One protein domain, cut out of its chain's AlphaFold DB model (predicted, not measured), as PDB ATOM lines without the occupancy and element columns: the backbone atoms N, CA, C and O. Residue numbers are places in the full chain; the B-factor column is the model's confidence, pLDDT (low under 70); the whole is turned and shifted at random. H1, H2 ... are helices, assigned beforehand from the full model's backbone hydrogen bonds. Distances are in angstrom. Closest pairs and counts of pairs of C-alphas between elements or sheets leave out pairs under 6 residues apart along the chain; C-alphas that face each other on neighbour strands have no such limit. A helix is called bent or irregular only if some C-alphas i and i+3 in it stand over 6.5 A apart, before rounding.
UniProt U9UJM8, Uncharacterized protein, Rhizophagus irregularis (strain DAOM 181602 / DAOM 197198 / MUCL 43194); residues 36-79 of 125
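This is residues 36 to 79 of the 125 residues of an uncharacterized protein of Rhizophagus irregularis (strain DAOM 181602 / DAOM 197198 / MUCL 43194) (UniProt U9UJM8). Two helices make an L: the long H2 is one arm, the shorter H1 the other, and they meet near their linked ends at a corner. Residues 63 to 79, of which 63 to 77 belong to H2, stick out. The 44 printed residues, with two named helices, H1 then H2, and no named strand, are all helix in class. The whole is only just extended, close to loose, with a radius of gyration of the C-alphas of 14.0 A; it spans 46 by 21 by 13 A.

Find C-alpha 55 at (35.879, -13.959, 8.841); from there H2, residues 55 to 77, runs 33.6 A to C-alpha 77 at (47.531, 6.148, 33.069). H1, residues 39 to 51, starts at C-alpha 39 at (27.377, -17.200, 23.374) and is 18.8 A long.

Look at the C-alphas of Arg 48 and Asp 58, the closest of H1 and H2, 6.7 A apart: the helices are close but not clearly touching. Their lines are about perpendicular, at 73 degrees. In H1 and H2 every O i to N i+4 pair is within hydrogen-bond range.

The C-alphas of Glu 36 and Glu 79, the two farthest apart, are 46.7 A apart. The printed part has no cut, and the link from H1 to H2 is tight. Residues 72 to 79 have pLDDT under 70.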
ATOM      1  N   GLU A  36      20.478 -21.917  18.501       95.56
ATOM      2  CA  GLU A  36      20.177 -21.131  19.694       95.56
ATOM      3  C   GLU A  36      21.010 -19.838  19.726       95.56
ATOM      4  O   GLU A  36      22.216 -19.876  19.460       95.56
ATOM      5  N   PRO A  37      20.401 -18.682  20.052       94.56
ATOM      6  CA  PRO A  37      21.068 -17.386  20.004       94.56
ATOM      7  C   PRO A  37      21.911 -17.129  21.261       94.56
ATOM      8  O   PRO A  37      21.670 -16.172  21.997       94.56
ATOM      9  N   ILE A  38      22.882 -18.002  21.539       95.81
ATOM     10  CA  ILE A  38      23.686 -17.958  22.765       95.81
ATOM     11  C   ILE A  38      25.192 -17.953  22.491       95.81
ATOM     12  O   ILE A  38      25.699 -18.611  21.582       95.81
ATOM     13  N   GLY A  39      25.917 -17.218  23.336       96.06
ATOM     14  CA  GLY A  39      27.377 -17.200  23.374       96.06
ATOM     15  C   GLY A  39      28.054 -16.276  22.357       96.06
ATOM     16  O   GLY A  39      27.460 -15.773  21.402       96.06
ATOM     17  N   ASN A  40      29.355 -16.074  22.569       93.00
ATOM     18  CA  ASN A  40      30.164 -15.115  21.813       93.00
ATOM     19  C   ASN A  40      30.243 -15.460  20.318       93.00
ATOM     20  O   ASN A  40      30.298 -14.569  19.478       93.00
ATOM     21  N   GLN A  41      30.197 -16.751  19.975       92.69
ATOM     22  CA  GLN A  41      30.271 -17.213  18.585       92.69
ATOM     23  C   GLN A  41      29.016 -16.847  17.787       92.69
ATOM     24  O   GLN A  41      29.112 -16.446  16.626       92.69
ATOM     25  N   PHE A  42      27.840 -16.922  18.419       94.69
ATOM     26  CA  PHE A  42      26.600 -16.468  17.801       94.69
ATOM     27  C   PHE A  42      26.627 -14.953  17.576       94.69
ATOM     28  O   PHE A  42      26.301 -14.488  16.485       94.69
ATOM     29  N   LEU A  43      27.098 -14.184  18.563       93.81
ATOM     30  CA  LEU A  43      27.259 -12.734  18.425       93.81
ATOM     31  C   LEU A  43      28.230 -12.366  17.293       93.81
ATOM     32  O   LEU A  43      27.921 -11.485  16.493       93.81
ATOM     33  N   ALA A  44      29.357 -13.075  17.165       93.31
ATOM     34  CA  ALA A  44      30.308 -12.882  16.069       93.31
ATOM     35  C   ALA A  44      29.706 -13.242  14.698       93.31
ATOM     36  O   ALA A  44      29.964 -12.573  13.700       93.31
ATOM     37  N   TYR A  45      28.877 -14.288  14.618       93.31
ATOM     38  CA  TYR A  45      28.122 -14.601  13.399       93.31
ATOM     39  C   TYR A  45      27.148 -13.476  13.025       93.31
ATOM     40  O   TYR A  45      27.142 -13.024  11.879       93.31
ATOM     41  N   VAL A  46      26.350 -12.999  13.985       94.50
ATOM     42  CA  VAL A  46      25.375 -11.923  13.755       94.50
ATOM     43  C   VAL A  46      26.077 -10.638  13.322       94.50
ATOM     44  O   VAL A  46      25.664 -10.035  12.336       94.50
ATOM     45  N   ARG A  47      27.170 -10.257  13.989       93.12
ATOM     46  CA  ARG A  47      27.993  -9.088  13.641       93.12
ATOM     47  C   ARG A  47      28.455  -9.130  12.186       93.12
ATOM     48  O   ARG A  47      28.201  -8.194  11.433       93.12
ATOM     49  N   ARG A  48      29.047 -10.252  11.765       95.06
ATOM     50  CA  ARG A  48      29.497 -10.455  10.379       95.06
ATOM     51  C   ARG A  48      28.350 -10.393   9.381       95.06
ATOM     52  O   ARG A  48      28.491  -9.768   8.335       95.06
ATOM     53  N   LYS A  49      27.204 -10.995   9.714       94.25
ATOM     54  CA  LYS A  49      26.011 -10.988   8.857       94.25
ATOM     55  C   LYS A  49      25.406  -9.592   8.697       94.25
ATOM     56  O   LYS A  49      24.933  -9.274   7.616       94.25
ATOM     57  N   LEU A  50      25.404  -8.779   9.753       94.81
ATOM     58  CA  LEU A  50      24.900  -7.403   9.705       94.81
ATOM     59  C   LEU A  50      25.825  -6.488   8.894       94.81
ATOM     60  O   LEU A  50      25.341  -5.663   8.126       94.81
ATOM     61  N   ASN A  51      27.141  -6.669   9.032       93.06
ATOM     62  CA  ASN A  51      28.145  -5.805   8.406       93.06
ATOM     63  C   ASN A  51      28.626  -6.295   7.027       93.06
ATOM     64  O   ASN A  51      29.372  -5.587   6.357       93.06
ATOM     65  N   ASN A  52      28.203  -7.486   6.589       93.38
ATOM     66  CA  ASN A  52      28.685  -8.168   5.381       93.38
ATOM     67  C   ASN A  52      30.214  -8.370   5.356       93.38
ATOM     68  O   ASN A  52      30.849  -8.233   4.312       93.38
ATOM     69  N   TYR A  53      30.805  -8.701   6.506       92.50
ATOM     70  CA  TYR A  53      32.248  -8.927   6.637       92.50
ATOM     71  C   TYR A  53      32.635 -10.391   6.446       92.50
ATOM     72  O   TYR A  53      31.892 -11.306   6.824       92.50
ATOM     73  N   SER A  54      33.834 -10.614   5.897       93.44
ATOM     74  CA  SER A  54      34.458 -11.934   5.924       93.44
ATOM     75  C   SER A  54      34.944 -12.274   7.339       93.44
ATOM     76  O   SER A  54      34.982 -11.427   8.233       93.44
ATOM     77  N   PHE A  55      35.307 -13.539   7.561       88.00
ATOM     78  CA  PHE A  55      35.879 -13.959   8.841       88.00
ATOM     79  C   PHE A  55      37.185 -13.210   9.149       88.00
ATOM     80  O   PHE A  55      37.336 -12.699  10.252       88.00
ATOM     81  N   SER A  56      38.078 -13.090   8.162       91.19
ATOM     82  CA  SER A  56      39.367 -12.409   8.320       91.19
ATOM     83  C   SER A  56      39.218 -10.909   8.562       91.19
ATOM     84  O   SER A  56      39.989 -10.336   9.326       91.19
ATOM     85  N   ASP A  57      38.223 -10.269   7.938       91.12
ATOM     86  CA  ASP A  57      37.985  -8.837   8.139       91.12
ATOM     87  C   ASP A  57      37.505  -8.550   9.562       91.12
ATOM     88  O   ASP A  57      38.023  -7.652  10.221       91.12
ATOM     89  N   ASP A  58      36.538  -9.331  10.051       92.00
ATOM     90  CA  ASP A  58      35.995  -9.175  11.403       92.00
ATOM     91  C   ASP A  58      37.048  -9.484  12.476       92.00
ATOM     92  O   ASP A  58      37.114  -8.779  13.478       92.00
ATOM     93  N   GLU A  59      37.917 -10.473  12.251       90.31
ATOM     94  CA  GLU A  59      39.041 -10.772  13.145       90.31
ATOM     95  C   GLU A  59      40.034  -9.607  13.217       90.31
ATOM     96  O   GLU A  59      40.415  -9.193  14.313       90.31
ATOM     97  N   ARG A  60      40.393  -9.015  12.070       92.75
ATOM     98  CA  ARG A  60      41.281  -7.847  12.024       92.75
ATOM     99  C   ARG A  60      40.680  -6.653  12.765       92.75
ATOM    100  O   ARG A  60      41.375  -6.031  13.557       92.75
ATOM    101  N   ILE A  61      39.399  -6.359  12.540       91.00
ATOM    102  CA  ILE A  61      38.695  -5.239  13.185       91.00
ATOM    103  C   ILE A  61      38.579  -5.458  14.695       91.00
ATOM    104  O   ILE A  61      38.749  -4.523  15.470       91.00
ATOM    105  N   GLN A  62      38.290  -6.683  15.137       89.75
ATOM    106  CA  GLN A  62      38.220  -6.987  16.567       89.75
ATOM    107  C   GLN A  62      39.585  -6.889  17.241       89.75
ATOM    108  O   GLN A  62      39.659  -6.403  18.368       89.75
ATOM    109  N   ALA A  63      40.645  -7.334  16.564       90.00
ATOM    110  CA  ALA A  63      42.005  -7.176  17.055       90.00
ATOM    111  C   ALA A  63      42.381  -5.692  17.165       90.00
ATOM    112  O   ALA A  63      42.869  -5.285  18.211       90.00
ATOM    113  N   GLU A  64      42.076  -4.892  16.137       92.19
ATOM    114  CA  GLU A  64      42.325  -3.444  16.102       92.19
ATOM    115  C   GLU A  64      41.563  -2.711  17.218       92.19
ATOM    116  O   GLU A  64      42.162  -1.983  18.003       92.19
ATOM    117  N   ALA A  65      40.273  -3.001  17.399       89.12
ATOM    118  CA  ALA A  65      39.479  -2.422  18.484       89.12
ATOM    119  C   ALA A  65      39.981  -2.835  19.880       89.12
ATOM    120  O   ALA A  65      39.908  -2.051  20.825       89.12
ATOM    121  N   ALA A  66      40.486  -4.063  20.032       86.75
ATOM    122  CA  ALA A  66      41.069  -4.519  21.290       86.75
ATOM    123  C   ALA A  66      42.417  -3.840  21.576       86.75
ATOM    124  O   ALA A  66      42.694  -3.512  22.730       86.75
ATOM    125  N   THR A  67      43.243  -3.610  20.549       85.75
ATOM    126  CA  THR A  67      44.497  -2.860  20.692       85.75
ATOM    127  C   THR A  67      44.243  -1.389  20.984       85.75
ATOM    128  O   THR A  67      44.861  -0.868  21.901       85.75
ATOM    129  N   GLU A  68      43.294  -0.743  20.301       83.56
ATOM    130  CA  GLU A  68      42.930   0.659  20.553       83.56
ATOM    131  C   GLU A  68      42.432   0.861  21.989       83.56
ATOM    132  O   GLU A  68      42.882   1.775  22.672       83.56
ATOM    133  N   GLN A  69      41.567  -0.032  22.487       77.44
ATOM    134  CA  GLN A  69      41.118   0.010  23.883       77.44
ATOM    135  C   GLN A  69      42.277  -0.174  24.867       77.44
ATOM    136  O   GLN A  69      42.326   0.500  25.892       77.44
ATOM    137  N   ALA A  70      43.216  -1.073  24.568       74.50
ATOM    138  CA  ALA A  70      44.391  -1.261  25.410       74.50
ATOM    139  C   ALA A  70      45.317  -0.031  25.385       74.50
ATOM    140  O   ALA A  70      45.805   0.380  26.434       74.50
ATOM    141  N   GLU A  71      45.541   0.573  24.217       70.69
ATOM    142  CA  GLU A  71      46.366   1.773  24.057       70.69
ATOM    143  C   GLU A  71      45.749   3.000  24.737       70.69
ATOM    144  O   GLU A  71      46.475   3.746  25.392       70.69
ATOM    145  N   GLU A  72      44.428   3.191  24.651       69.88
ATOM    146  CA  GLU A  72      43.715   4.280  25.337       69.88
ATOM    147  C   GLU A  72      43.891   4.192  26.858       69.88
ATOM    148  O   GLU A  72      44.210   5.193  27.501       69.88
ATOM    149  N   ILE A  73      43.781   2.985  27.422       64.12
ATOM    150  CA  ILE A  73      44.007   2.743  28.853       64.12
ATOM    151  C   ILE A  73      45.454   3.086  29.243       64.12
ATOM    152  O   ILE A  73      45.674   3.726  30.267       64.12
ATOM    153  N   ILE A  74      46.442   2.710  28.426       61.91
ATOM    154  CA  ILE A  74      47.865   2.969  28.709       61.91
ATOM    155  C   ILE A  74      48.197   4.467  28.615       61.91
ATOM    156  O   ILE A  74      48.962   4.986  29.426       61.91
ATOM    157  N   LEU A  75      47.637   5.176  27.632       58.75
ATOM    158  CA  LEU A  75      47.860   6.613  27.437       58.75
ATOM    159  C   LEU A  75      47.247   7.467  28.550       58.75
ATOM    160  O   LEU A  75      47.786   8.528  28.865       58.75
ATOM    161  N   GLU A  76      46.128   7.032  29.130       60.25
ATOM    162  CA  GLU A  76      45.459   7.760  30.209       60.25
ATOM    163  C   GLU A  76      46.178   7.620  31.567       60.25
ATOM    164  O   GLU A  76      46.117   8.553  32.370       60.25
ATOM    165  N   ASP A  77      46.896   6.512  31.786       57.41
ATOM    166  CA  ASP A  77      47.531   6.148  33.069       57.41
ATOM    167  C   ASP A  77      49.065   6.333  33.107       57.41
ATOM    168  O   ASP A  77      49.718   6.002  34.095       57.41
ATOM    169  N   SER A  78      49.675   6.862  32.040       58.53
ATOM    170  CA  SER A  78      51.126   7.093  31.968       58.53
ATOM    171  C   SER A  78      51.521   8.426  32.623       58.53
ATOM    172  O   SER A  78      51.917   9.383  31.953       58.53
ATOM    173  N   GLU A  79      51.369   8.528  33.944       62.03
ATOM    174  CA  GLU A  79      52.001   9.593  34.735       62.03
ATOM    175  C   GLU A  79      53.456   9.194  35.070       62.03
ATOM    176  O   GLU A  79      53.732   8.056  35.442       62.03
TER     177      GLU A  79